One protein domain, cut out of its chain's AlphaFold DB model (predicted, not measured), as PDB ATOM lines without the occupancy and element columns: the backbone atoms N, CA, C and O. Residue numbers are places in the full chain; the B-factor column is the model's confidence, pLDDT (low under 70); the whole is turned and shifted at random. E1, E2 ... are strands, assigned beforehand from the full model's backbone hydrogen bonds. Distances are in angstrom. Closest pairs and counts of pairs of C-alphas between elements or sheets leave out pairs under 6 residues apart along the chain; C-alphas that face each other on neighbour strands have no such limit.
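This is residues 38 to 248 of the 253 residues of an uncharacterized protein of Alphaproteobacteria bacterium (UniProt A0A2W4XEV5). Two lobes lie side by side along the longest axis, each an antiparallel sheet curled and folded back on itself like a partly closed barrel: E1 to E8 make the first, E9 to E11 with E14 to E19 the second. The lobes meet where E1 and E2 come near E9, E10 and E19, and a small hairpin, E12 and E13, lies near this junction. The printed part has 211 residues with no named helix and 19 named strands, E1 to E19 in order along the chain, and its class is all strand. The sheets run E1 - E2 - E3 - E4 - E5 - E6 - E7 - E8, E18 - E17 - E16 - E15 - E14 - E11 - E10 - E9 - E19, and E12 - E13, all antiparallel. The whole is compact, with a radius of gyration of the C-alphas of 17.3 A and spans of 56 by 39 by 37 A.

Find C-alpha 38 at (193.159, 125.866, 173.189), where E1, residues 38 to 40, begins. Next come E2, 46 to 50, E3, 57 to 64, and the longest strand, E4, 70 to 84, 32.9 A long, which bends by 79 degrees at residue 80. Then read E5, 87 to 94, E6, 97 to 105, 23.9 A long with a bend of 50 degrees at residue 100, E7, 120 to 126, and E8, 129 to 132. The second lobe begins with E9, 139 to 144, from C-alpha 139 at (202.236, 119.052, 168.126), then E10, 148 to 154, and E11, 160 to 166. After E12, 175 to 177, and E13, 183 to 185, comes E14, 189 to 199, 27.1 A long, bending by 74 degrees at residue 193. E15, 202 to 208, E16, 213 to 220, E17, 225 to 231, E18, 237 to 241, and E19, 244 to 247, follow; the last ends at C-alpha 247, (203.661, 123.952, 173.751).

Begin with E1 to E8, a meander, each strand the antiparallel neighbour of the one before. Look for N 39 and O 48 of E1 and E2, 2.8 A apart, and N 101 and O 125 of E6 and E7, 2.9 A, both within hydrogen-bond range. This is a folded sheet, bent back into two leaves: E1 E2 E3 face E5 E6 E7 E8, with E4 as the hinge. E4 is staggered: residues 70 to 77 pair with E3 and 77 to 84 with E5. Between edge strands E1 and E8 the closest C-alphas, Cys 39 and Ser 132, are 7.8 A apart. Across to the other lobe, the closest C-alphas of E1 and E19, Ile 38 and Val 246, are 7.2 A apart. The second sheet is folded too: E18 E17 E16 E15 face E11 E10 E9 E19, with E14 as the hinge. It holds two more meanders, E9 E10 E11 and E14 E15 E16 E17 E18. In E9 and E19, N 142 and O 246 are within hydrogen-bond range at 2.9 A; in E14 and E11, N 162 and O 191 are at 2.8 A. E18 runs on into E19 at 89 degrees. In the hairpin E12 and E13, N 176 and O 184 are within hydrogen-bond range at 2.8 A.

The two C-alphas farthest apart, Gly 96 and Gly 233, are 56.9 A from each other. The printed part has no cut. The link from E6 to E7, residues 106 to 119, is long. The mean pLDDT of the printed part is 94.5, and no printed residue is under 70.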
ATOM      1  N   ILE A  38     193.870 125.103 174.215       98.06
ATOM      2  CA  ILE A  38     193.159 125.866 173.189       98.06
ATOM      3  C   ILE A  38     192.265 124.902 172.407       98.06
ATOM      4  O   ILE A  38     192.736 123.884 171.910       98.06
ATOM      5  N   CYS A  39     190.983 125.230 172.274       98.38
ATOM      6  CA  CYS A  39     190.069 124.554 171.359       98.38
ATOM      7  C   CYS A  39     189.866 125.428 170.120       98.38
ATOM      8  O   CYS A  39     189.076 126.376 170.135       98.38
ATOM      9  N   ASP A  40     190.577 125.106 169.044       97.88
ATOM     10  CA  ASP A  40     190.260 125.607 167.708       97.88
ATOM     11  C   ASP A  40     189.091 124.795 167.138       97.88
ATOM     12  O   ASP A  40     189.280 123.656 166.711       97.88
ATOM     13  N   ALA A  41     187.871 125.345 167.191       97.25
ATOM     14  CA  ALA A  41     186.669 124.595 166.842       97.25
ATOM     15  C   ALA A  41     186.574 124.357 165.326       97.25
ATOM     16  O   ALA A  41     186.558 125.296 164.533       97.25
ATOM     17  N   LEU A  42     186.459 123.102 164.906       96.56
ATOM     18  CA  LEU A  42     186.373 122.708 163.497       96.56
ATOM     19  C   LEU A  42     184.956 122.840 162.927       96.56
ATOM     20  O   LEU A  42     184.780 122.968 161.723       96.56
ATOM     21  N   ASN A  43     183.942 122.810 163.791       95.25
ATOM     22  CA  ASN A  43     182.525 122.850 163.427       95.25
ATOM     23  C   ASN A  43     181.841 124.187 163.771       95.25
ATOM     24  O   ASN A  43     180.618 124.287 163.718       95.25
ATOM     25  N   ALA A  44     182.613 125.210 164.150       94.56
ATOM     26  CA  ALA A  44     182.116 126.554 164.429       94.56
ATOM     27  C   ALA A  44     183.227 127.603 164.221       94.56
ATOM     28  O   ALA A  44     184.401 127.302 164.437       94.56
ATOM     29  N   PRO A  45     182.895 128.860 163.875       93.62
ATOM     30  CA  PRO A  45     183.882 129.914 163.633       93.62
ATOM     31  C   PRO A  45     184.409 130.538 164.940       93.62
ATOM     32  O   PRO A  45     184.487 131.759 165.067       93.62
ATOM     33  N   VAL A  46     184.748 129.715 165.936       95.94
ATOM     34  CA  VAL A  46     185.192 130.171 167.261       95.94
ATOM     35  C   VAL A  46     186.468 129.472 167.717       95.94
ATOM     36  O   VAL A  46     186.746 128.335 167.341       95.94
ATOM     37  N   LEU A  47     187.215 130.158 168.571       97.50
ATOM     38  CA  LEU A  47     188.329 129.629 169.348       97.50
ATOM     39  C   LEU A  47     188.006 129.786 170.828       97.50
ATOM     40  O   LEU A  47     187.541 130.847 171.243       97.50
ATOM     41  N   LEU A  48     188.268 128.755 171.625       98.44
ATOM     42  CA  LEU A  48     188.208 128.847 173.082       98.44
ATOM     43  C   LEU A  48     189.613 128.717 173.654       98.44
ATOM     44  O   LEU A  48     190.316 127.753 173.361       98.44
ATOM     45  N   VAL A  49     190.002 129.658 174.507       98.25
ATOM     46  CA  VAL A  49     191.236 129.585 175.289       98.25
ATOM     47  C   VAL A  49     190.857 129.329 176.730       98.25
ATOM     48  O   VAL A  49     190.286 130.207 177.375       98.25
ATOM     49  N   PHE A  50     191.185 128.143 177.230       97.94
ATOM     50  CA  PHE A  50     191.078 127.826 178.647       97.94
ATOM     51  C   PHE A  50     192.377 128.273 179.308       97.94
ATOM     52  O   PHE A  50     193.430 127.677 179.086       97.94
ATOM     53  N   GLY A  51     192.321 129.357 180.078       95.88
ATOM     54  CA  GLY A  51     193.456 129.859 180.845       95.88
ATOM     55  C   GLY A  51     193.944 128.849 181.885       95.88
ATOM     56  O   GLY A  51     193.282 127.846 182.158       95.88
ATOM     57  N   ALA A  52     195.112 129.120 182.472       93.31
ATOM     58  CA  ALA A  52     195.668 128.288 183.534       93.31
ATOM     59  C   ALA A  52     194.651 128.062 184.665       93.31
ATOM     60  O   ALA A  52     194.038 129.013 185.161       93.31
ATOM     61  N   GLU A  53     194.511 126.809 185.092       92.94
ATOM     62  CA  GLU A  53     193.659 126.448 186.220       92.94
ATOM     63  C   GLU A  53     194.218 127.047 187.520       92.94
ATOM     64  O   GLU A  53     195.393 126.877 187.852       92.94
ATOM     65  N   ARG A  54     193.369 127.747 188.280       93.25
ATOM     66  CA  ARG A  54     193.709 128.293 189.599       93.25
ATOM     67  C   ARG A  54     192.607 127.954 190.586       93.25
ATOM     68  O   ARG A  54     191.477 128.401 190.425       93.25
ATOM     69  N   ASN A  55     192.945 127.185 191.621       93.38
ATOM     70  CA  ASN A  55     192.002 126.746 192.657       93.38
ATOM     71  C   ASN A  55     190.755 126.047 192.077       93.38
ATOM     72  O   ASN A  55     189.636 126.327 192.503       93.38
ATOM     73  N   GLY A  56     190.939 125.184 191.072       94.25
ATOM     74  CA  GLY A  56     189.833 124.496 190.404       94.25
ATOM     75  C   GLY A  56     188.979 125.395 189.509       94.25
ATOM     76  O   GLY A  56     187.879 125.000 189.145       94.25
ATOM     77  N   VAL A  57     189.433 126.601 189.158       96.38
ATOM     78  CA  VAL A  57     188.725 127.519 188.255       96.38
ATOM     79  C   VAL A  57     189.570 127.777 187.013       96.38
ATOM     80  O   VAL A  57     190.764 128.052 187.123       96.38
ATOM     81  N   ALA A  58     188.944 127.738 185.838       96.62
ATOM     82  CA  ALA A  58     189.539 128.172 184.579       96.62
ATOM     83  C   ALA A  58     188.766 129.372 184.017       96.62
ATOM     84  O   ALA A  58     187.535 129.352 183.921       96.62
ATOM     85  N   GLU A  59     189.489 130.423 183.633       97.31
ATOM     86  CA  GLU A  59     188.925 131.506 182.829       97.31
ATOM     87  C   GLU A  59     188.964 131.099 181.357       97.31
ATOM     88  O   GLU A  59     190.015 130.738 180.833       97.31
ATOM     89  N   VAL A  60     187.819 131.165 180.688       97.88
ATOM     90  CA  VAL A  60     187.676 130.804 179.284       97.88
ATOM     91  C   VAL A  60     187.388 132.053 178.478       97.88
ATOM     92  O   VAL A  60     186.370 132.714 178.687       97.88
ATOM     93  N   ALA A  61     188.279 132.363 177.543       98.06
ATOM     94  CA  ALA A  61     188.079 133.418 176.562       98.06
ATOM     95  C   ALA A  61     187.616 132.806 175.234       98.06
ATOM     96  O   ALA A  61     188.285 131.934 174.682       98.06
ATOM     97  N   GLN A  62     186.481 133.275 174.722       97.81
ATOM     98  CA  GLN A  62     185.968 132.923 173.402       97.81
ATOM     99  C   GLN A  62     186.351 134.014 172.404       97.81
ATOM    100  O   GLN A  62     186.036 135.185 172.618       97.81
ATOM    101  N   TYR A  63     186.984 133.614 171.306       97.38
ATOM    102  CA  TYR A  63     187.349 134.477 170.189       97.38
ATOM    103  C   TYR A  63     186.546 134.090 168.952       97.38
ATOM    104  O   TYR A  63     186.321 132.907 168.687       97.38
ATOM    105  N   GLU A  64     186.123 135.086 168.187       94.69
ATOM    106  CA  GLU A  64     185.526 134.881 166.874       94.69
ATOM    107  C   GLU A  64     186.641 134.788 165.829       94.69
ATOM    108  O   GLU A  64     187.476 135.684 165.731       94.69
ATOM    109  N   LYS A  65     186.652 133.720 165.025       94.00
ATOM    110  CA  LYS A  65     187.674 133.539 163.989       94.00
ATOM    111  C   LYS A  65     187.658 134.681 162.964       94.00
ATOM    112  O   LYS A  65     188.693 135.318 162.827       94.00
ATOM    113  N   PRO A  66     186.539 135.012 162.284       88.94
ATOM    114  CA  PRO A  66     186.525 136.061 161.259       88.94
ATOM    115  C   PRO A  66     187.215 137.381 161.632       88.94
ATOM    116  O   PRO A  66     187.838 138.004 160.775       88.94
ATOM    117  N   SER A  67     187.102 137.805 162.893       84.38
ATOM    118  CA  SER A  67     187.631 139.081 163.381       84.38
ATOM    119  C   SER A  67     188.887 138.945 164.249       84.38
ATOM    120  O   SER A  67     189.563 139.946 164.491       84.38
ATOM    121  N   GLY A  68     189.179 137.750 164.772       84.94
ATOM    122  CA  GLY A  68     190.173 137.537 165.829       84.94
ATOM    123  C   GLY A  68     189.813 138.222 167.154       84.94
ATOM    124  O   GLY A  68     190.630 138.250 168.076       84.94
ATOM    125  N   ALA A  69     188.614 138.804 167.258       90.62
ATOM    126  CA  ALA A  69     188.201 139.596 168.402       90.62
ATOM    127  C   ALA A  69     187.712 138.703 169.540       90.62
ATOM    128  O   ALA A  69     187.114 137.643 169.330       90.62
ATOM    129  N   ILE A  70     187.924 139.168 170.769       94.44
ATOM    130  CA  ILE A  70     187.342 138.525 171.937       94.44
ATOM    131  C   ILE A  70     185.837 138.794 171.988       94.44
ATOM    132  O   ILE A  70     185.393 139.940 171.986       94.44
ATOM    133  N   GLN A  71     185.051 137.725 172.045       95.38
ATOM    134  CA  GLN A  71     183.597 137.794 172.133       95.38
ATOM    135  C   GLN A  71     183.127 137.761 173.588       95.38
ATOM    136  O   GLN A  71     182.228 138.506 173.970       95.38
ATOM    137  N   GLN A  72     183.722 136.887 174.403       95.75
ATOM    138  CA  GLN A  72     183.285 136.667 175.778       95.75
ATOM    139  C   GLN A  72     184.421 136.126 176.650       95.75
ATOM    140  O   GLN A  72     185.277 135.383 176.174       95.75
ATOM    141  N   ARG A  73     184.392 136.469 177.941       97.19
ATOM    142  CA  ARG A  73     185.165 135.812 179.002       97.19
ATOM    143  C   ARG A  73     184.203 135.244 180.036       97.19
ATOM    144  O   ARG A  73     183.319 135.964 180.499       97.19
ATOM    145  N   THR A  74     184.385 133.981 180.398       97.25
ATOM    146  CA  THR A  74     183.565 133.299 181.404       97.25
ATOM    147  C   THR A  74     184.460 132.469 182.308       97.25
ATOM    148  O   THR A  74     185.365 131.792 181.832       97.25
ATOM    149  N   SER A  75     184.212 132.496 183.613       97.69
ATOM    150  CA  SER A  75     184.905 131.625 184.563       97.69
ATOM    151  C   SER A  75     184.077 130.376 184.832       97.69
ATOM    152  O   SER A  75     182.890 130.479 185.142       97.69
ATOM    153  N   TYR A  76     184.717 129.212 184.759       98.19
ATOM    154  CA  TYR A  76     184.107 127.932 185.104       98.19
ATOM    155  C   TYR A  76     184.864 127.292 186.257       98.19
ATOM    156  O   TYR A  76     186.094 127.243 186.249       98.19
ATOM    157  N   THR A  77     184.126 126.768 187.232       98.25
ATOM    158  CA  THR A  77     184.696 125.804 188.176       98.25
ATOM    159  C   THR A  77     184.816 124.464 187.461       98.25
ATOM    160  O   THR A  77     183.892 124.048 186.766       98.25
ATOM    161  N   LEU A  78     185.956 123.804 187.597       97.19
ATOM    162  CA  LEU A  78     186.224 122.507 187.008       97.19
ATOM    163  C   LEU A  78     185.779 121.415 187.979       97.19
ATOM    164  O   LEU A  78     186.195 121.383 189.136       97.19
ATOM    165  N   GLY A  79     184.906 120.532 187.507       95.62
ATOM    166  CA  GLY A  79     184.464 119.368 188.263       95.62
ATOM    167  C   GLY A  79     185.493 118.242 188.249       95.62
ATOM    168  O   GLY A  79     186.532 118.319 187.588       95.62
ATOM    169  N   ALA A  80     185.174 117.159 188.957       91.19
ATOM    170  CA  ALA A  80     185.950 115.929 188.867       91.19
ATOM    171  C   ALA A  80     185.944 115.392 187.424       91.19
ATOM    172  O   ALA A  80     184.973 115.562 186.686       91.19
ATOM    173  N   GLY A  81     187.047 114.759 187.024       87.94
ATOM    174  CA  GLY A  81     187.107 114.029 185.764       87.94
ATOM    175  C   GLY A  81     186.395 112.687 185.897       87.94
ATOM    176  O   GLY A  81     186.739 111.915 186.790       87.94
ATOM    177  N   ASP A  82     185.445 112.411 185.009       91.06
ATOM    178  CA  ASP A  82     184.806 111.103 184.880       91.06
ATOM    179  C   ASP A  82     185.397 110.342 183.686       91.06
ATOM    180  O   ASP A  82     185.445 110.848 182.560       91.06
ATOM    181  N   GLY A  83     185.912 109.143 183.941       87.19
ATOM    182  CA  GLY A  83     186.550 108.306 182.932       87.19
ATOM    183  C   GLY A  83     185.523 107.436 182.215       87.19
ATOM    184  O   GLY A  83     184.908 106.572 182.832       87.19
ATOM    185  N   ALA A  84     185.388 107.593 180.899       86.69
ATOM    186  CA  ALA A  84     184.457 106.814 180.088       86.69
ATOM    187  C   ALA A  84     185.036 106.497 178.703       86.69
ATOM    188  O   ALA A  84     185.473 107.392 177.981       86.69
ATOM    189  N   ALA A  85     185.016 105.213 178.321       84.94
ATOM    190  CA  ALA A  85     185.348 104.728 176.972       84.94
ATOM    191  C   ALA A  85     186.651 105.321 176.383       84.94
ATOM    192  O   ALA A  85     186.672 105.849 175.273       84.94
ATOM    193  N   GLY A  86     187.745 105.275 177.150       90.38
ATOM    194  CA  GLY A  86     189.045 105.793 176.707       90.38
ATOM    195  C   GLY A  86     189.155 107.322 176.694       90.38
ATOM    196  O   GLY A  86     190.109 107.867 176.149       90.38
ATOM    197  N   SER A  87     188.188 108.025 177.283       94.56
ATOM    198  CA  SER A  87     188.175 109.480 177.443       94.56
ATOM    199  C   SER A  87     187.976 109.864 178.909       94.56
ATOM    200  O   SER A  87     187.480 109.075 179.710       94.56
ATOM    201  N   VAL A  88     188.345 111.092 179.252       95.25
ATOM    202  CA  VAL A  88     188.041 111.745 180.524       95.25
ATOM    203  C   VAL A  88     187.185 112.968 180.227       95.25
ATOM    204  O   VAL A  88     187.567 113.827 179.429       95.25
ATOM    205  N   TYR A  89     186.031 113.046 180.876       96.81
ATOM    206  CA  TYR A  89     185.108 114.167 180.799       96.81
ATOM    207  C   TYR A  89     185.266 115.009 182.055       96.81
ATOM    208  O   TYR A  89     185.008 114.537 183.158       96.81
ATOM    209  N   ARG A  90     185.714 116.255 181.907       97.12
ATOM    210  CA  ARG A  90     185.811 117.195 183.025       97.12
ATOM    211  C   ARG A  90     184.647 118.170 182.965       97.12
ATOM    212  O   ARG A  90     184.563 118.950 182.017       97.12
ATOM    213  N   ALA A  91     183.763 118.123 183.958       97.62
ATOM    214  CA  ALA A  91     182.604 119.007 184.016       97.62
ATOM    215  C   ALA A  91     183.025 120.483 184.129       97.62
ATOM    216  O   ALA A  91     183.991 120.824 184.816       97.62
ATOM    217  N   LEU A  92     182.272 121.356 183.467       98.25
ATOM    218  CA  LEU A  92     182.355 122.807 183.590       98.25
ATOM    219  C   LEU A  92     181.148 123.272 184.394       98.25
ATOM    220  O   LEU A  92     180.008 123.035 183.996       98.25
ATOM    221  N   LEU A  93     181.394 123.933 185.520       98.19
ATOM    222  CA  LEU A  93     180.355 124.384 186.429       98.19
ATOM    223  C   LEU A  93     180.278 125.906 186.465       98.19
ATOM    224  O   LEU A  93     181.294 126.602 186.531       98.19
ATOM    225  N   GLN A  94     179.052 126.412 186.510       96.62
ATOM    226  CA  GLN A  94     178.751 127.814 186.744       96.62
ATOM    227  C   GLN A  94     177.712 127.903 187.862       96.62
ATOM    228  O   GLN A  94     176.665 127.264 187.802       96.62
ATOM    229  N   ASN A  95     178.016 128.670 188.912       94.75
ATOM    230  CA  ASN A  95     177.169 128.778 190.108       94.75
ATOM    231  C   ASN A  95     176.817 127.411 190.738       94.75
ATOM    232  O   ASN A  95     175.715 127.217 191.241       94.75
ATOM    233  N   GLY A  96     177.749 126.451 190.681       94.25
ATOM    234  CA  GLY A  96     177.579 125.102 191.234       94.25
ATOM    235  C   GLY A  96     176.753 124.134 190.378       94.25
ATOM    236  O   GLY A  96     176.657 122.966 190.739       94.25
ATOM    237  N   ALA A  97     176.195 124.577 189.249       96.31
ATOM    238  CA  ALA A  97     175.507 123.713 188.294       96.31
ATOM    239  C   ALA A  97     176.432 123.357 187.126       96.31
ATOM    240  O   ALA A  97     177.176 124.214 186.646       96.31
ATOM    241  N   GLU A  98     176.371 122.112 186.654       97.25
ATOM    242  CA  GLU A  98     177.045 121.716 185.420       97.25
ATOM    243  C   GLU A  98     176.390 122.412 184.223       97.25
ATOM    244  O   GLU A  98     175.175 122.371 184.041       97.25
ATOM    245  N   VAL A  99     177.217 123.058 183.408       97.81
ATOM    246  CA  VAL A  99     176.806 123.757 182.185       97.81
ATOM    247  C   VAL A  99     177.484 123.185 180.944       97.81
ATOM    248  O   VAL A  99     177.311 123.716 179.851       97.81
ATOM    249  N   GLY A 100     178.275 122.124 181.089       97.69
ATOM    250  CA  GLY A 100     179.036 121.537 179.999       97.69
ATOM    251  C   GLY A 100     180.197 120.681 180.486       97.69
ATOM    252  O   GLY A 100     180.330 120.412 181.677       97.69
ATOM    253  N   HIS A 101     181.066 120.283 179.563       98.12
ATOM    254  CA  HIS A 101     182.262 119.509 179.873       98.12
ATOM    255  C   HIS A 101     183.350 119.687 178.814       98.12
ATOM    256  O   HIS A 101     183.087 120.023 177.660       98.12
ATOM    257  N   VAL A 102     184.583 119.387 179.203       98.06
ATOM    258  CA  VAL A 102     185.718 119.204 178.298       98.06
ATOM    259  C   VAL A 102     185.972 117.711 178.155       98.06
ATOM    260  O   VAL A 102     186.107 117.014 179.162       98.06
ATOM    261  N   ARG A 103     186.053 117.215 176.919       97.50
ATOM    262  CA  ARG A 103     186.427 115.831 176.629       97.50
ATOM    263  C   ARG A 103     187.901 115.758 176.254       97.50
ATOM    264  O   ARG A 103     188.326 116.321 175.244       97.50
ATOM    265  N   GLN A 104     188.655 115.004 177.038       96.50
ATOM    266  CA  GLN A 104     190.037 114.638 176.761       96.50
ATOM    267  C   GLN A 104     190.102 113.157 176.391       96.50
ATOM    268  O   GLN A 104     189.578 112.321 177.121       96.50
ATOM    269  N   ILE A 105     190.753 112.802 175.291       94.75
ATOM    270  CA  ILE A 105     191.065 111.407 174.974       94.75
ATOM    271  C   ILE A 105     192.285 110.993 175.808       94.75
ATOM    272  O   ILE A 105     193.240 111.756 175.966       94.75
ATOM    273  N   ASN A 106     192.248 109.792 176.381       92.38
ATOM    274  CA  ASN A 106     193.405 109.232 177.068       92.38
ATOM    275  C   ASN A 106     194.478 108.891 176.025       92.38
ATOM    276  O   ASN A 106     194.216 108.104 175.118       92.38
ATOM    277  N   SER A 107     195.684 109.453 176.156       92.44
ATOM    278  CA  SER A 107     196.774 109.203 175.206       92.44
ATOM    279  C   SER A 107     197.154 107.722 175.119       92.44
ATOM    280  O   SER A 107     197.513 107.253 174.048       92.44
ATOM    281  N   GLY A 108     196.976 106.948 176.197       91.00
ATOM    282  CA  GLY A 108     197.175 105.494 176.194       91.00
ATOM    283  C   GLY A 108     196.208 104.714 175.294       91.00
ATOM    284  O   GLY A 108     196.388 103.515 175.115       91.00
ATOM    285  N   MET A 109     195.185 105.375 174.746       90.44
ATOM    286  CA  MET A 109     194.219 104.799 173.806       90.44
ATOM    287  C   MET A 109     194.493 105.185 172.349       90.44
ATOM    288  O   MET A 109     193.734 104.778 171.468       90.44
ATOM    289  N   LEU A 110     195.524 105.993 172.086       91.19
ATOM    290  CA  LEU A 110     195.976 106.259 170.722       91.19
ATOM    291  C   LEU A 110     196.661 105.017 170.144       91.19
ATOM    292  O   LEU A 110     197.132 104.161 170.893       91.19
ATOM    293  N   GLU A 111     196.737 104.937 168.815       90.50
ATOM    294  CA  GLU A 111     197.497 103.879 168.140       90.50
ATOM    295  C   GLU A 111     198.980 103.949 168.546       90.50
ATOM    296  O   GLU A 111     199.573 102.929 168.901       90.50
ATOM    297  N   ASN A 112     199.528 105.161 168.637       92.38
ATOM    298  CA  ASN A 112     200.806 105.462 169.260       92.38
ATOM    299  C   ASN A 112     200.646 106.500 170.390       92.38
ATOM    300  O   ASN A 112     200.605 107.709 170.135       92.38
ATOM    301  N   PRO A 113     200.628 106.062 171.664       92.94
ATOM    302  CA  PRO A 113     200.546 106.965 172.811       92.94
ATOM    303  C   PRO A 113     201.667 108.007 172.890       92.94
ATOM    304  O   PRO A 113     201.437 109.104 173.401       92.94
ATOM    305  N   ALA A 114     202.859 107.697 172.365       92.31
ATOM    306  CA  ALA A 114     203.996 108.617 172.369       92.31
ATOM    307  C   ALA A 114     203.786 109.816 171.430       92.31
ATOM    308  O   ALA A 114     204.434 110.841 171.595       92.31
ATOM    309  N   SER A 115     202.831 109.739 170.499       94.62
ATOM    310  CA  SER A 115     202.483 110.855 169.617       94.62
ATOM    311  C   SER A 115     201.738 111.993 170.339       94.62
ATOM    312  O   SER A 115     201.512 113.045 169.746       94.62
ATOM    313  N   ALA A 116     201.334 111.841 171.605       95.19
ATOM    314  CA  ALA A 116     200.601 112.868 172.350       95.19
ATOM    315  C   ALA A 116     201.515 113.856 173.096       95.19
ATOM    316  O   ALA A 116     201.542 113.882 174.325       95.19
ATOM    317  N   TYR A 117     202.229 114.714 172.360       95.62
ATOM    318  CA  TYR A 117     203.093 115.752 172.961       95.62
ATOM    319  C   TYR A 117     202.304 116.844 173.695       95.62
ATOM    320  O   TYR A 117     202.818 117.515 174.588       95.62
ATOM    321  N   THR A 118     201.036 117.016 173.318       94.69
ATOM    322  CA  THR A 118     200.052 117.844 174.019       94.69
ATOM    323  C   THR A 118     198.874 116.980 174.474       94.69
ATOM    324  O   THR A 118     198.570 115.968 173.830       94.69
ATOM    325  N   PRO A 119     198.160 117.366 175.549       93.50
ATOM    326  CA  PRO A 119     196.932 116.684 175.940       93.50
ATOM    327  C   PRO A 119     195.885 116.664 174.812       93.50
ATOM    328  O   PRO A 119     195.641 117.670 174.146       93.50
ATOM    329  N   VAL A 120     195.224 115.519 174.633       95.31
ATOM    330  CA  VAL A 120     194.308 115.258 173.510       95.31
ATOM    331  C   VAL A 120     192.896 115.772 173.804       95.31
ATOM    332  O   VAL A 120     191.975 114.999 174.066       95.31
ATOM    333  N   TYR A 121     192.699 117.088 173.804       96.88
ATOM    334  CA  TYR A 121     191.363 117.673 173.950       96.88
ATOM    335  C   TYR A 121     190.595 117.596 172.629       96.88
ATOM    336  O   TYR A 121     190.908 118.304 171.679       96.88
ATOM    337  N   SER A 122     189.584 116.726 172.567       95.94
ATOM    338  CA  SER A 122     188.856 116.445 171.322       95.94
ATOM    339  C   SER A 122     187.590 117.278 171.154       95.94
ATOM    340  O   SER A 122     187.167 117.544 170.031       95.94
ATOM    341  N   SER A 123     186.939 117.642 172.261       97.75
ATOM    342  CA  SER A 123     185.725 118.449 172.203       97.75
ATOM    343  C   SER A 123     185.449 119.216 173.488       97.75
ATOM    344  O   SER A 123     185.929 118.875 174.573       97.75
ATOM    345  N   VAL A 124     184.649 120.268 173.345       98.50
ATOM    346  CA  VAL A 124     184.126 121.076 174.441       98.50
ATOM    347  C   VAL A 124     182.626 121.228 174.247       98.50
ATOM    348  O   VAL A 124     182.180 121.757 173.229       98.50
ATOM    349  N   ARG A 125     181.852 120.829 175.254       98.38
ATOM    350  CA  ARG A 125     180.429 121.141 175.346       98.38
ATOM    351  C   ARG A 125     180.215 122.307 176.304       98.38
ATOM    352  O   ARG A 125     180.660 122.235 177.444       98.38
ATOM    353  N   ILE A 126     179.506 123.349 175.869       96.44
ATOM    354  CA  ILE A 126     179.035 124.457 176.720       96.44
ATOM    355  C   ILE A 126     177.581 124.766 176.345       96.44
ATOM    356  O   ILE A 126     177.283 125.166 175.217       96.44
ATOM    357  N   GLY A 127     176.668 124.568 177.294       94.50
ATOM    358  CA  GLY A 127     175.228 124.558 177.058       94.50
ATOM    359  C   GLY A 127     174.852 123.483 176.034       94.50
ATOM    360  O   GLY A 127     175.184 122.304 176.188       94.50
ATOM    361  N   GLU A 128     174.200 123.915 174.956       94.75
ATOM    362  CA  GLU A 128     173.793 123.055 173.835       94.75
ATOM    363  C   GLU A 128     174.817 123.005 172.691       94.75
ATOM    364  O   GLU A 128     174.593 122.338 171.683       94.75
ATOM    365  N   ARG A 129     175.943 123.719 172.810       97.00
ATOM    366  CA  ARG A 129     176.983 123.733 171.776       97.00
ATOM    367  C   ARG A 129     177.989 122.632 172.057       97.00
ATOM    368  O   ARG A 129     178.618 122.654 173.110       97.00
ATOM    369  N   ASP A 130     178.171 121.734 171.098       97.81
ATOM    370  CA  ASP A 130     179.271 120.769 171.070       97.81
ATOM    371  C   ASP A 130     180.298 121.222 170.027       97.81
ATOM    372  O   ASP A 130     179.976 121.372 168.844       97.81
ATOM    373  N   LEU A 131     181.510 121.526 170.477       98.00
ATOM    374  CA  LEU A 131     182.597 122.033 169.653       98.00
ATOM    375  C   LEU A 131     183.650 120.941 169.493       98.00
ATOM    376  O   LEU A 131     184.251 120.521 170.477       98.00
ATOM    377  N   SER A 132     183.915 120.526 168.257       97.56
ATOM    378  CA  SER A 132     185.017 119.612 167.942       97.56
ATOM    379  C   SER A 132     186.312 120.410 167.872       97.56
ATOM    380  O   SER A 132     186.427 121.301 167.034       97.56
ATOM    381  N   CYS A 133     187.282 120.101 168.723       97.88
ATOM    382  CA  CYS A 133     188.554 120.817 168.774       97.88
ATOM    383  C   CYS A 133     189.562 120.215 167.792       97.88
ATOM    384  O   CYS A 133     189.625 118.995 167.626       97.88
ATOM    385  N   ARG A 134     190.373 121.073 167.169       97.94
ATOM    386  CA  ARG A 134     191.570 120.652 166.440       97.94
ATOM    387  C   ARG A 134     192.555 120.005 167.406       97.94
ATOM    388  O   ARG A 134     192.917 120.614 168.408       97.94
ATOM    389  N   TRP A 135     193.036 118.823 167.053       96.88
ATOM    390  CA  TRP A 135     194.186 118.205 167.696       96.88
ATOM    391  C   TRP A 135     194.987 117.433 166.651       96.88
ATOM    392  O   TRP A 135     194.416 116.719 165.823       96.88
ATOM    393  N   MET A 136     196.305 117.602 166.681       96.06
ATOM    394  CA  MET A 136     197.233 116.934 165.777       96.06
ATOM    395  C   MET A 136     198.298 116.195 166.594       96.06
ATOM    396  O   MET A 136     198.789 116.749 167.588       96.06
ATOM    397  N   PRO A 137     198.672 114.966 166.197       96.00
ATOM    398  CA  PRO A 137     199.762 114.252 166.843       96.00
ATOM    399  C   PRO A 137     201.071 115.037 166.733       96.00
ATOM    400  O   PRO A 137     201.262 115.843 165.825       96.00
ATOM    401  N   ARG A 138     201.953 114.810 167.704       96.75
ATOM    402  CA  ARG A 138     203.300 115.385 167.819       96.75
ATOM    403  C   ARG A 138     203.347 116.905 167.677       96.75
ATOM    404  O   ARG A 138     204.325 117.469 167.198       96.75
ATOM    405  N   THR A 139     202.284 117.587 168.101       97.38
ATOM    406  CA  THR A 139     202.236 119.052 168.126       97.38
ATOM    407  C   THR A 139     203.282 119.587 169.106       97.38
ATOM    408  O   THR A 139     203.153 119.383 170.311       97.38
ATOM    409  N   ARG A 140     204.292 120.300 168.596       97.25
ATOM    410  CA  ARG A 140     205.306 121.038 169.369       97.25
ATOM    411  C   ARG A 140     204.774 122.389 169.825       97.25
ATOM    412  O   ARG A 140     205.057 122.839 170.932       97.25
ATOM    413  N   LEU A 141     203.951 123.024 168.993       97.81
ATOM    414  CA  LEU A 141     203.282 124.276 169.318       97.81
ATOM    415  C   LEU A 141     201.931 124.363 168.619       97.81
ATOM    416  O   LEU A 141     201.832 124.129 167.422       97.81
ATOM    417  N   MET A 142     200.904 124.790 169.343       98.25
ATOM    418  CA  MET A 142     199.663 125.279 168.750       98.25
ATOM    419  C   MET A 142     199.354 126.648 169.336       98.25
ATOM    420  O   MET A 142     199.254 126.804 170.548       98.25
ATOM    421  N   GLY A 143     199.177 127.644 168.483       97.50
ATOM    422  CA  GLY A 143     198.835 128.997 168.897       97.50
ATOM    423  C   GLY A 143     197.953 129.678 167.874       97.50
ATOM    424  O   GLY A 143     197.640 129.116 166.828       97.50
ATOM    425  N   PHE A 144     197.532 130.899 168.167       97.69
ATOM    426  CA  PHE A 144     196.772 131.682 167.203       97.69
ATOM    427  C   PHE A 144     197.074 133.169 167.316       97.69
ATOM    428  O   PHE A 144     197.435 133.678 168.378       97.69
ATOM    429  N   THR A 145     196.910 133.857 166.194       96.44
ATOM    430  CA  THR A 145     196.988 135.313 166.067       96.44
ATOM    431  C   THR A 145     195.578 135.874 165.884       96.44
ATOM    432  O   THR A 145     194.593 135.137 165.890       96.44
ATOM    433  N   GLY A 146     195.449 137.176 165.629       94.12
ATOM    434  CA  GLY A 146     194.170 137.752 165.197       94.12
ATOM    435  C   GLY A 146     193.684 137.273 163.817       94.12
ATOM    436  O   GLY A 146     192.603 137.670 163.398       94.12
ATOM    437  N   ARG A 147     194.467 136.471 163.079       95.06
ATOM    438  CA  ARG A 147     194.180 136.117 161.677       95.06
ATOM    439  C   ARG A 147     194.138 134.620 161.392       95.06
ATOM    440  O   ARG A 147     193.562 134.233 160.376       95.06
ATOM    441  N   ARG A 148     194.780 133.798 162.223       96.69
ATOM    442  CA  ARG A 148     194.976 132.372 161.943       96.69
ATOM    443  C   ARG A 148     195.345 131.567 163.176       96.69
ATOM    444  O   ARG A 148     195.987 132.086 164.088       96.69
ATOM    445  N   THR A 149     195.005 130.283 163.148       98.12
ATOM    446  CA  THR A 149     195.638 129.268 163.999       98.12
ATOM    447  C   THR A 149     196.924 128.802 163.324       98.12
ATOM    448  O   THR A 149     196.974 128.672 162.100       98.12
ATOM    449  N   ILE A 150     197.950 128.535 164.122       98.31
ATOM    450  CA  ILE A 150     199.248 128.013 163.704       98.31
ATOM    451  C   ILE A 150     199.511 126.741 164.492       98.31
ATOM    452  O   ILE A 150     199.342 126.722 165.714       98.31
ATOM    453  N   VAL A 151     199.935 125.695 163.793       98.44
ATOM    454  CA  VAL A 151     200.373 124.437 164.392       98.44
ATOM    455  C   VAL A 151     201.770 124.124 163.870       98.44
ATOM    456  O   VAL A 151     202.002 124.143 162.664       98.44
ATOM    457  N   VAL A 152     202.694 123.866 164.789       98.56
ATOM    458  CA  VAL A 152     203.982 123.233 164.517       98.56
ATOM    459  C   VAL A 152     203.911 121.821 165.073       98.56
ATOM    460  O   VAL A 152     203.643 121.644 166.265       98.56
ATOM    461  N   SER A 153     204.138 120.822 164.232       97.75
ATOM    462  CA  SER A 153     204.083 119.402 164.597       97.75
ATOM    463  C   SER A 153     205.230 118.626 163.964       97.75
ATOM    464  O   SER A 153     205.878 119.135 163.059       97.75
ATOM    465  N   GLU A 154     205.456 117.393 164.402       96.75
ATOM    466  CA  GLU A 154     206.355 116.453 163.721       96.75
ATOM    467  C   GLU A 154     205.560 115.424 162.912       96.75
ATOM    468  O   GLU A 154     204.454 115.029 163.297       96.75
ATOM    469  N   ASP A 155     206.132 114.952 161.809       94.00
ATOM    470  CA  ASP A 155     205.648 113.750 161.137       94.00
ATOM    471  C   ASP A 155     206.181 112.458 161.790       94.00
ATOM    472  O   ASP A 155     206.578 112.452 162.956       94.00
ATOM    473  N   ALA A 156     206.070 111.321 161.092       90.81
ATOM    474  CA  ALA A 156     206.512 110.007 161.575       90.81
ATOM    475  C   ALA A 156     208.027 109.868 161.728       90.81
ATOM    476  O   ALA A 156     208.455 109.107 162.595       90.81
ATOM    477  N   ASP A 157     208.793 110.606 160.935       92.19
ATOM    478  CA  ASP A 157     210.251 110.548 160.913       92.19
ATOM    479  C   ASP A 157     210.874 111.591 161.861       92.19
ATOM    480  O   ASP A 157     212.073 111.556 162.135       92.19
ATOM    481  N   GLY A 158     210.037 112.462 162.435       92.94
ATOM    482  CA  GLY A 158     210.445 113.537 163.337       92.94
ATOM    483  C   GLY A 158     210.669 114.867 162.617       92.94
ATOM    484  O   GLY A 158     211.104 115.828 163.251       92.94
ATOM    485  N   ASP A 159     210.358 114.946 161.319       96.00
ATOM    486  CA  ASP A 159     210.533 116.166 160.543       96.00
ATOM    487  C   ASP A 159     209.468 117.193 160.928       96.00
ATOM    488  O   ASP A 159     208.272 116.898 161.049       96.00
ATOM    489  N   LEU A 160     209.913 118.433 161.139       98.00
ATOM    490  CA  LEU A 160     209.037 119.515 161.563       98.00
ATOM    491  C   LEU A 160     208.175 120.002 160.400       98.00
ATOM    492  O   LEU A 160     208.662 120.361 159.326       98.00
ATOM    493  N   LEU A 161     206.886 120.128 160.686       98.00
ATOM    494  CA  LEU A 161     205.856 120.668 159.817       98.00
ATOM    495  C   LEU A 161     205.292 121.954 160.420       98.00
ATOM    496  O   LEU A 161     205.082 122.057 161.630       98.00
ATOM    497  N   TYR A 162     204.988 122.911 159.555       98.50
ATOM    498  CA  TYR A 162     204.208 124.097 159.865       98.50
ATOM    499  C   TYR A 162     202.885 124.040 159.113       98.50
ATOM    500  O   TYR A 162     202.867 123.901 157.889       98.50
ATOM    501  N   HIS A 163     201.786 124.262 159.827       98.19
ATOM    502  CA  HIS A 163     200.461 124.459 159.253       98.19
ATOM    503  C   HIS A 163     199.866 125.778 159.725       98.19
ATOM    504  O   HIS A 163     199.925 126.115 160.911       98.19
ATOM    505  N   SER A 164     199.211 126.498 158.814       97.75
ATOM    506  CA  SER A 164     198.333 127.606 159.189       97.75
ATOM    507  C   SER A 164     196.904 127.415 158.713       97.75
ATOM    508  O   SER A 164     196.642 126.827 157.664       97.75
ATOM    509  N   TYR A 165     195.981 127.972 159.492       97.00
ATOM    510  CA  TYR A 165     194.545 127.927 159.253       97.00
ATOM    511  C   TYR A 165     193.991 129.345 159.321       97.00
ATOM    512  O   TYR A 165     193.702 129.862 160.404       97.00
ATOM    513  N   ASP A 166     193.875 129.983 158.162       95.75
ATOM    514  CA  ASP A 166     193.449 131.371 158.056       95.75
ATOM    515  C   ASP A 166     191.961 131.500 158.364       95.75
ATOM    516  O   ASP A 166     191.101 130.818 157.793       95.75
ATOM    517  N   PHE A 167     191.637 132.430 159.256       95.06
ATOM    518  CA  PHE A 167     190.272 132.630 159.715       95.06
ATOM    519  C   PHE A 167     189.335 133.143 158.625       95.06
ATOM    520  O   PHE A 167     188.147 132.829 158.652       95.06
ATOM    521  N   ALA A 168     189.873 133.862 157.637       91.81
ATOM    522  CA  ALA A 168     189.124 134.311 156.468       91.81
ATOM    523  C   ALA A 168     188.548 133.138 155.650       91.81
ATOM    524  O   ALA A 168     187.497 133.287 155.039       91.81
ATOM    525  N   SER A 169     189.203 131.972 155.682       87.38
ATOM    526  CA  SER A 169     188.763 130.744 155.002       87.38
ATOM    527  C   SER A 169     188.076 129.730 155.927       87.38
ATOM    528  O   SER A 169     187.676 128.657 155.481       87.38
ATOM    529  N   ALA A 170     187.918 130.034 157.221       86.12
ATOM    530  CA  ALA A 170     187.491 129.041 158.211       86.12
ATOM    531  C   ALA A 170     186.080 128.480 157.969       86.12
ATOM    532  O   ALA A 170     185.815 127.345 158.354       86.12
ATOM    533  N   ALA A 171     185.182 129.248 157.343       84.88
ATOM    534  CA  ALA A 171     183.816 128.805 157.048       84.88
ATOM    535  C   ALA A 171     183.744 127.743 155.935       84.88
ATOM    536  O   ALA A 171     182.784 126.980 155.877       84.88
ATOM    537  N   GLU A 172     184.748 127.700 155.059       86.44
ATOM    538  CA  GLU A 172     184.816 126.789 153.911       86.44
ATOM    539  C   GLU A 172     185.719 125.578 154.188       86.44
ATOM    540  O   GLU A 172     185.711 124.600 153.438       86.44
ATOM    541  N   ALA A 173     186.496 125.630 155.271       87.94
ATOM    542  CA  ALA A 173     187.430 124.583 155.642       87.94
ATOM    543  C   ALA A 173     186.686 123.289 156.010       87.94
ATOM    544  O   ALA A 173     185.815 123.267 156.881       87.94
ATOM    545  N   GLN A 174     187.061 122.187 155.366       89.75
ATOM    546  CA  GLN A 174     186.485 120.874 155.643       89.75
ATOM    547  C   GLN A 174     187.274 120.186 156.748       89.75
ATOM    548  O   GLN A 174     188.504 120.228 156.738       89.75
ATOM    549  N   ALA A 175     186.575 119.550 157.688       92.94
ATOM    550  CA  ALA A 175     187.224 118.724 158.696       92.94
ATOM    551  C   ALA A 175     187.893 117.514 158.033       92.94
ATOM    552  O   ALA A 175     187.283 116.851 157.193       92.94
ATOM    553  N   ILE A 176     189.121 117.226 158.442       93.94
ATOM    554  CA  ILE A 176     189.894 116.073 157.992       93.94
ATOM    555  C   ILE A 176     190.387 115.302 159.210       93.94
ATOM    556  O   ILE A 176     190.820 115.894 160.202       93.94
ATOM    557  N   ASP A 177     190.303 113.982 159.128       93.25
ATOM    558  CA  ASP A 177     190.939 113.092 160.088       93.25
ATOM    559  C   ASP A 177     192.388 112.858 159.645       93.25
ATOM    560  O   ASP A 177     192.675 112.718 158.454       93.25
ATOM    561  N   VAL A 178     193.305 112.867 160.605       90.38
ATOM    562  CA  VAL A 178     194.730 112.587 160.408       90.38
ATOM    563  C   VAL A 178     195.126 111.377 161.256       90.38
ATOM    564  O   VAL A 178     194.285 110.771 161.923       90.38
ATOM    565  N   SER A 179     196.399 110.987 161.203       87.81
ATOM    566  CA  SER A 179     196.917 109.866 161.990       87.81
ATOM    567  C   SER A 179     196.625 110.022 163.486       87.81
ATOM    568  O   SER A 179     196.375 111.122 163.985       87.81
ATOM    569  N   GLU A 180     196.663 108.902 164.213       87.69
ATOM    570  CA  GLU A 180     196.518 108.877 165.675       87.69
ATOM    571  C   GLU A 180     195.179 109.423 166.185       87.69
ATOM    572  O   GLU A 180     195.108 110.011 167.261       87.69
ATOM    573  N   ASN A 181     194.098 109.255 165.417       85.81
ATOM    574  CA  ASN A 181     192.790 109.868 165.691       85.81
ATOM    575  C   ASN A 181     192.841 111.403 165.778       85.81
ATOM    576  O   ASN A 181     191.979 112.025 166.409       85.81
ATOM    577  N   GLY A 182     193.853 112.020 165.166       91.38
ATOM    578  CA  GLY A 182     193.916 113.459 165.039       91.38
ATOM    579  C   GLY A 182     192.804 113.983 164.152       91.38
ATOM    580  O   GLY A 182     192.349 113.320 163.222       91.38
ATOM    581  N   ARG A 183     192.363 115.204 164.440       95.25
ATOM    582  CA  ARG A 183     191.322 115.867 163.666       95.25
ATOM    583  C   ARG A 183     191.691 117.317 163.461       95.25
ATOM    584  O   ARG A 183     192.017 118.046 164.396       95.25
ATOM    585  N   THR A 184     191.642 117.734 162.210       96.50
ATOM    586  CA  THR A 184     192.027 119.068 161.778       96.50
ATOM    587  C   THR A 184     191.117 119.493 160.625       96.50
ATOM    588  O   THR A 184     190.003 118.990 160.489       96.50
ATOM    589  N   SER A 185     191.530 120.461 159.822       95.50
ATOM    590  CA  SER A 185     190.807 120.911 158.635       95.50
ATOM    591  C   SER A 185     191.780 121.086 157.481       95.50
ATOM    592  O   SER A 185     192.990 121.045 157.702       95.50
ATOM    593  N   THR A 186     191.281 121.345 156.274       94.00
ATOM    594  CA  THR A 186     192.138 121.812 155.177       94.00
ATOM    595  C   THR A 186     192.997 122.989 155.653       94.00
ATOM    596  O   THR A 186     192.479 123.928 156.268       94.00
ATOM    597  N   PHE A 187     194.308 122.901 155.432       93.50
ATOM    598  CA  PHE A 187     195.271 123.940 155.790       93.50
ATOM    599  C   PHE A 187     195.312 125.031 154.718       93.50
ATOM    600  O   PHE A 187     195.200 124.753 153.526       93.50
ATOM    601  N   SER A 188     195.487 126.280 155.148       94.94
ATOM    602  CA  SER A 188     195.704 127.420 154.250       94.94
ATOM    603  C   SER A 188     197.136 127.438 153.712       94.94
ATOM    604  O   SER A 188     197.371 127.887 152.595       94.94
ATOM    605  N   LEU A 189     198.084 126.937 154.507       95.75
ATOM    606  CA  LEU A 189     199.483 126.759 154.132       95.75
ATOM    607  C   LEU A 189     200.061 125.554 154.873       95.75
ATOM    608  O   LEU A 189     199.765 125.358 156.053       95.75
ATOM    609  N   GLU A 190     200.919 124.809 154.186       96.75
ATOM    610  CA  GLU A 190     201.818 123.819 154.769       96.75
ATOM    611  C   GLU A 190     203.254 124.161 154.347       96.75
ATOM    612  O   GLU A 190     203.494 124.466 153.179       96.75
ATOM    613  N   ALA A 191     204.192 124.115 155.291       98.00
ATOM    614  CA  ALA A 191     205.626 124.123 155.023       98.00
ATOM    615  C   ALA A 191     206.275 122.959 155.779       98.00
ATOM    616  O   ALA A 191     205.841 122.612 156.878       98.00
ATOM    617  N   ARG A 192     207.282 122.337 155.172       97.88
ATOM    618  CA  ARG A 192     207.935 121.119 155.672       97.88
ATOM    619  C   ARG A 192     209.409 121.378 155.952       97.88
ATOM    620  O   ARG A 192     209.893 122.481 155.691       97.88
ATOM    621  N   ASP A 193     210.087 120.362 156.474       95.94
ATOM    622  CA  ASP A 193     211.535 120.341 156.689       95.94
ATOM    623  C   ASP A 193     212.016 121.508 157.567       95.94
ATOM    624  O   ASP A 193     213.018 122.174 157.291       95.94
ATOM    625  N   GLY A 194     211.245 121.805 158.618       97.56
ATOM    626  CA  GLY A 194     211.571 122.874 159.550       97.56
ATOM    627  C   GLY A 194     212.775 122.562 160.436       97.56
ATOM    628  O   GLY A 194     213.139 121.411 160.658       97.56
ATOM    629  N   ALA A 195     213.350 123.609 161.020       97.62
ATOM    630  CA  ALA A 195     214.405 123.502 162.022       97.62
ATOM    631  C   ALA A 195     213.968 124.131 163.348       97.62
ATOM    632  O   ALA A 195     213.379 125.215 163.358       97.62
ATOM    633  N   GLU A 196     214.307 123.485 164.466       96.94
ATOM    634  CA  GLU A 196     214.126 124.021 165.817       96.94
ATOM    635  C   GLU A 196     215.468 124.458 166.417       96.94
ATOM    636  O   GLU A 196     216.469 123.745 166.357       96.94
ATOM    637  N   ALA A 197     215.470 125.632 167.043       96.56
ATOM    638  CA  ALA A 197     216.517 126.085 167.943       96.56
ATOM    639  C   ALA A 197     215.907 126.349 169.324       96.56
ATOM    640  O   ALA A 197     214.993 127.166 169.454       96.56
ATOM    641  N   MET A 198     216.429 125.674 170.349       94.56
ATOM    642  CA  MET A 198     216.039 125.870 171.747       94.56
ATOM    643  C   MET A 198     217.127 126.644 172.492       94.56
ATOM    644  O   MET A 198     218.316 126.345 172.363       94.56
ATOM    645  N   SER A 199     216.724 127.616 173.302       93.44
ATOM    646  CA  SER A 199     217.617 128.370 174.180       93.44
ATOM    647  C   SER A 199     216.922 128.731 175.497       93.44
ATOM    648  O   SER A 199     215.773 128.358 175.736       93.44
ATOM    649  N   ALA A 200     217.611 129.456 176.385       91.50
ATOM    650  CA  ALA A 200     217.006 129.937 177.633       91.50
ATOM    651  C   ALA A 200     215.852 130.934 177.379       91.50
ATOM    652  O   ALA A 200     214.952 131.096 178.206       91.50
ATOM    653  N   GLU A 201     215.875 131.595 176.224       91.12
ATOM    654  CA  GLU A 201     214.866 132.551 175.779       91.12
ATOM    655  C   GLU A 201     213.593 131.872 175.248       91.12
ATOM    656  O   GLU A 201     212.563 132.535 175.161       91.12
ATOM    657  N   GLY A 202     213.631 130.573 174.931       93.50
ATOM    658  CA  GLY A 202     212.486 129.802 174.439       93.50
ATOM    659  C   GLY A 202     212.820 128.924 173.229       93.50
ATOM    660  O   GLY A 202     213.980 128.590 172.988       93.50
ATOM    661  N   SER A 203     211.791 128.569 172.458       95.81
ATOM    662  CA  SER A 203     211.935 127.811 171.206       95.81
ATOM    663  C   SER A 203     211.716 128.706 169.991       95.81
ATOM    664  O   SER A 203     210.824 129.563 169.963       95.81
ATOM    665  N   ARG A 204     212.509 128.467 168.947       97.81
ATOM    666  CA  ARG A 204     212.388 129.098 167.634       97.81
ATOM    667  C   ARG A 204     212.318 128.024 166.556       97.81
ATOM    668  O   ARG A 204     213.261 127.262 166.390       97.81
ATOM    669  N   TYR A 205     211.243 128.036 165.781       98.44
ATOM    670  CA  TYR A 205     211.028 127.156 164.637       98.44
ATOM    671  C   TYR A 205     211.154 127.957 163.343       98.44
ATOM    672  O   TYR A 205     210.593 129.050 163.249       98.44
ATOM    673  N   THR A 206     211.887 127.443 162.357       98.44
ATOM    674  CA  THR A 206     212.101 128.105 161.059       98.44
ATOM    675  C   THR A 206     211.735 127.162 159.921       98.44
ATOM    676  O   THR A 206     212.150 126.009 159.939       98.44
ATOM    677  N   PHE A 207     210.983 127.657 158.938       98.50
ATOM    678  CA  PHE A 207     210.507 126.895 157.784       98.50
ATOM    679  C   PHE A 207     210.698 127.693 156.500       98.50
ATOM    680  O   PHE A 207     210.442 128.899 156.476       98.50
ATOM    681  N   GLN A 208     211.058 127.013 155.416       97.56
ATOM    682  CA  GLN A 208     211.054 127.597 154.080       97.56
ATOM    683  C   GLN A 208     209.746 127.208 153.380       97.56
ATOM    684  O   GLN A 208     209.539 126.046 153.049       97.56
ATOM    685  N   ALA A 209     208.837 128.167 153.185       94.94
ATOM    686  CA  ALA A 209     207.542 127.891 152.554       94.94
ATOM    687  C   ALA A 209     207.651 127.795 151.022       94.94
ATOM    688  O   ALA A 209     206.956 127.006 150.390       94.94
ATOM    689  N   ASP A 210     208.532 128.601 150.432       93.19
ATOM    690  CA  ASP A 210     208.871 128.613 149.007       93.19
ATOM    691  C   ASP A 210     210.251 129.271 148.814       93.19
ATOM    692  O   ASP A 210     210.917 129.588 149.791       93.19
ATOM    693  N   ALA A 211     210.710 129.504 147.582       90.81
ATOM    694  CA  ALA A 211     212.039 130.076 147.321       90.81
ATOM    695  C   ALA A 211     212.271 131.492 147.899       90.81
ATOM    696  O   ALA A 211     213.418 131.930 148.003       90.81
ATOM    697  N   GLU A 212     211.213 132.218 148.263       91.62
ATOM    698  CA  GLU A 212     211.266 133.628 148.662       91.62
ATOM    699  C   GLU A 212     210.694 133.887 150.063       91.62
ATOM    700  O   GLU A 212     210.930 134.966 150.612       91.62
ATOM    701  N   THR A 213     209.968 132.923 150.641       94.56
ATOM    702  CA  THR A 213     209.232 133.065 151.902       94.56
ATOM    703  C   THR A 213     209.791 132.161 153.005       94.56
ATOM    704  O   THR A 213     209.635 130.940 152.963       94.56
ATOM    705  N   GLU A 214     210.361 132.773 154.043       97.19
ATOM    706  CA  GLU A 214     210.734 132.120 155.305       97.19
ATOM    707  C   GLU A 214     209.655 132.390 156.366       97.19
ATOM    708  O   GLU A 214     209.157 133.510 156.508       97.19
ATOM    709  N   ILE A 215     209.298 131.369 157.139       98.31
ATOM    710  CA  ILE A 215     208.385 131.464 158.278       98.31
ATOM    711  C   ILE A 215     209.171 131.182 159.545       98.31
ATOM    712  O   ILE A 215     209.861 130.173 159.650       98.31
ATOM    713  N   VAL A 216     209.021 132.055 160.532       98.31
ATOM    714  CA  VAL A 216     209.639 131.902 161.844       98.31
ATOM    715  C   VAL A 216     208.554 131.931 162.904       98.31
ATOM    716  O   VAL A 216     207.846 132.925 163.033       98.31
ATOM    717  N   VAL A 217     208.461 130.880 163.709       98.50
ATOM    718  CA  VAL A 217     207.596 130.836 164.890       98.50
ATOM    719  C   VAL A 217     208.479 130.886 166.129       98.50
ATOM    720  O   VAL A 217     209.384 130.075 166.283       98.50
ATOM    721  N   THR A 218     208.243 131.854 167.006       98.00
ATOM    722  CA  THR A 218     208.964 131.997 168.277       98.00
ATOM    723  C   THR A 218     207.993 131.823 169.428       98.00
ATOM    724  O   THR A 218     206.901 132.393 169.412       98.00
ATOM    725  N   ALA A 219     208.402 131.055 170.426       96.31
ATOM    726  CA  ALA A 219     207.661 130.856 171.655       96.31
ATOM    727  C   ALA A 219     208.607 131.091 172.831       96.31
ATOM    728  O   ALA A 219     209.465 130.262 173.140       96.31
ATOM    729  N   SER A 220     208.481 132.275 173.415       94.19
ATOM    730  CA  SER A 220     209.397 132.816 174.407       94.19
ATOM    731  C   SER A 220     209.104 132.269 175.801       94.19
ATOM    732  O   SER A 220     207.952 132.028 176.165       94.19
ATOM    733  N   SER A 221     210.138 132.150 176.628       90.12
ATOM    734  CA  SER A 221     210.032 131.660 178.008       90.12
ATOM    735  C   SER A 221     209.233 132.576 178.950       90.12
ATOM    736  O   SER A 221     208.802 132.138 180.015       90.12
ATOM    737  N   ASP A 222     208.965 133.824 178.552       89.25
ATOM    738  CA  ASP A 222     208.085 134.765 179.262       89.25
ATOM    739  C   ASP A 222     206.581 134.559 178.971       89.25
ATOM    740  O   ASP A 222     205.734 135.289 179.499       89.25
ATOM    741  N   GLY A 223     206.237 133.559 178.152       89.25
ATOM    742  CA  GLY A 223     204.865 133.252 177.751       89.25
ATOM    743  C   GLY A 223     204.374 134.059 176.548       89.25
ATOM    744  O   GLY A 223     203.231 133.884 176.125       89.25
ATOM    745  N   THR A 224     205.211 134.919 175.960       94.50
ATOM    746  CA  THR A 224     204.917 135.577 174.682       94.50
ATOM    747  C   THR A 224     205.289 134.680 173.510       94.50
ATOM    748  O   THR A 224     206.087 133.749 173.624       94.50
ATOM    749  N   GLY A 225     204.670 134.916 172.361       96.25
ATOM    750  CA  GLY A 225     204.988 134.183 171.149       96.25
ATOM    751  C   GLY A 225     204.640 134.999 169.921       96.25
ATOM    752  O   GLY A 225     203.913 135.989 170.004       96.25
ATOM    753  N   ARG A 226     205.188 134.607 168.777       97.44
ATOM    754  CA  ARG A 226     205.079 135.364 167.533       97.44
ATOM    755  C   ARG A 226     205.273 134.471 166.324       97.44
ATOM    756  O   ARG A 226     206.068 133.536 166.370       97.44
ATOM    757  N   VAL A 227     204.620 134.825 165.225       98.06
ATOM    758  CA  VAL A 227     204.997 134.380 163.884       98.06
ATOM    759  C   VAL A 227     205.527 135.558 163.069       98.06
ATOM    760  O   VAL A 227     204.968 136.656 163.085       98.06
ATOM    761  N   GLU A 228     206.614 135.328 162.347       97.50
ATOM    762  CA  GLU A 228     207.146 136.235 161.340       97.50
ATOM    763  C   GLU A 228     207.095 135.538 159.984       97.50
ATOM    764  O   GLU A 228     207.538 134.401 159.845       97.50
ATOM    765  N   VAL A 229     206.567 136.225 158.977       96.06
ATOM    766  CA  VAL A 229     206.655 135.815 157.575       96.06
ATOM    767  C   VAL A 229     207.607 136.779 156.897       96.06
ATOM    768  O   VAL A 229     207.313 137.970 156.776       96.06
ATOM    769  N   ARG A 230     208.761 136.269 156.488       95.75
ATOM    770  CA  ARG A 230     209.836 137.038 155.876       95.75
ATOM    771  C   ARG A 230     209.844 136.756 154.384       95.75
ATOM    772  O   ARG A 230     209.883 135.600 153.982       95.75
ATOM    773  N   ARG A 231     209.772 137.803 153.571       92.88
ATOM    774  CA  ARG A 231     209.728 137.723 152.109       92.88
ATOM    775  C   ARG A 231     210.790 138.613 151.495       92.88
ATOM    776  O   ARG A 231     211.151 139.642 152.060       92.88
ATOM    777  N   GLN A 232     211.248 138.271 150.300       85.06
ATOM    778  CA  GLN A 232     212.013 139.222 149.500       85.06
ATOM    779  C   GLN A 232     211.080 140.339 148.991       85.06
ATOM    780  O   GLN A 232     209.975 140.067 148.527       85.06
ATOM    781  N   GLY A 233     211.491 141.610 149.093       73.50
ATOM    782  CA  GLY A 233     210.729 142.745 148.551       73.50
ATOM    783  C   GLY A 233     210.519 143.923 149.516       73.50
ATOM    784  O   GLY A 233     211.191 144.014 150.543       73.50
ATOM    785  N   PRO A 234     209.610 144.865 149.183       70.88
ATOM    786  CA  PRO A 234     209.491 146.159 149.869       70.88
ATOM    787  C   PRO A 234     208.909 146.079 151.286       70.88
ATOM    788  O   PRO A 234     209.182 146.958 152.095       70.88
ATOM    789  N   ASN A 235     208.145 145.026 151.597       73.31
ATOM    790  CA  ASN A 235     207.669 144.720 152.947       73.31
ATOM    791  C   ASN A 235     208.247 143.366 153.361       73.31
ATOM    792  O   ASN A 235     207.552 142.352 153.276       73.31
ATOM    793  N   PRO A 236     209.534 143.328 153.735       84.12
ATOM    794  CA  PRO A 236     210.254 142.072 153.832       84.12
ATOM    795  C   PRO A 236     209.857 141.244 155.049       84.12
ATOM    796  O   PRO A 236     210.239 140.086 155.129       84.12
ATOM    797  N   VAL A 237     209.118 141.812 156.006       91.19
ATOM    798  CA  VAL A 237     208.708 141.116 157.228       91.19
ATOM    799  C   VAL A 237     207.282 141.509 157.595       91.19
ATOM    800  O   VAL A 237     206.975 142.688 157.762       91.19
ATOM    801  N   GLN A 238     206.420 140.508 157.751       93.50
ATOM    802  CA  GLN A 238     205.135 140.620 158.428       93.50
ATOM    803  C   GLN A 238     205.235 139.905 159.772       93.50
ATOM    804  O   GLN A 238     205.641 138.748 159.825       93.50
ATOM    805  N   THR A 239     204.813 140.573 160.837       96.00
ATOM    806  CA  THR A 239     204.871 140.052 162.202       96.00
ATOM    807  C   THR A 239     203.469 139.990 162.792       96.00
ATOM    808  O   THR A 239     202.706 140.949 162.685       96.00
ATOM    809  N   GLU A 240     203.138 138.875 163.434       96.25
ATOM    810  CA  GLU A 240     201.904 138.701 164.199       96.25
ATOM    811  C   GLU A 240     202.239 138.090 165.559       96.25
ATOM    812  O   GLU A 240     202.822 137.007 165.632       96.25
ATOM    813  N   ASP A 241     201.858 138.765 166.641       96.69
ATOM    814  CA  ASP A 241     202.001 138.201 167.980       96.69
ATOM    815  C   ASP A 241     200.931 137.122 168.215       96.69
ATOM    816  O   ASP A 241     199.774 137.245 167.790       96.69
ATOM    817  N   LEU A 242     201.328 136.043 168.888       96.69
ATOM    818  CA  LEU A 242     200.409 135.005 169.333       96.69
ATOM    819  C   LEU A 242     199.600 135.554 170.509       96.69
ATOM    820  O   LEU A 242     200.157 136.010 171.503       96.69
ATOM    821  N   ILE A 243     198.275 135.477 170.400       95.19
ATOM    822  CA  ILE A 243     197.354 135.867 171.473       95.19
ATOM    823  C   ILE A 243     197.461 134.869 172.630       95.19
ATOM    824  O   ILE A 243     197.451 135.252 173.798       95.19
ATOM    825  N   ALA A 244     197.562 133.582 172.296       95.00
ATOM    826  CA  ALA A 244     197.928 132.514 173.211       95.00
ATOM    827  C   ALA A 244     198.528 131.344 172.421       95.00
ATOM    828  O   ALA A 244     198.265 131.187 171.222       95.00
ATOM    829  N   TYR A 245     199.296 130.502 173.105       96.88
ATOM    830  CA  TYR A 245     199.790 129.244 172.563       96.88
ATOM    831  C   TYR A 245     199.932 128.190 173.658       96.88
ATOM    832  O   TYR A 245     200.089 128.512 174.833       96.88
ATOM    833  N   VAL A 246     199.893 126.928 173.253       96.00
ATOM    834  CA  VAL A 246     200.326 125.771 174.035       96.00
ATOM    835  C   VAL A 246     201.571 125.186 173.385       96.00
ATOM    836  O   VAL A 246     201.674 125.157 172.157       96.00
ATOM    837  N   GLN A 247     202.512 124.729 174.205       94.81
ATOM    838  CA  GLN A 247     203.661 123.952 173.751       94.81
ATOM    839  C   GLN A 247     203.459 122.490 174.126       94.81
ATOM    840  O   GLN A 247     202.950 122.186 175.207       94.81
ATOM    841  N   GLY A 248     203.842 121.605 173.217       92.62
ATOM    842  CA  GLY A 248     203.959 120.184 173.488       92.62
ATOM    843  C   GLY A 248     205.413 119.813 173.687       92.62
ATOM    844  O   GLY A 248     206.297 120.365 173.035       92.62
TER     845      GLY A 248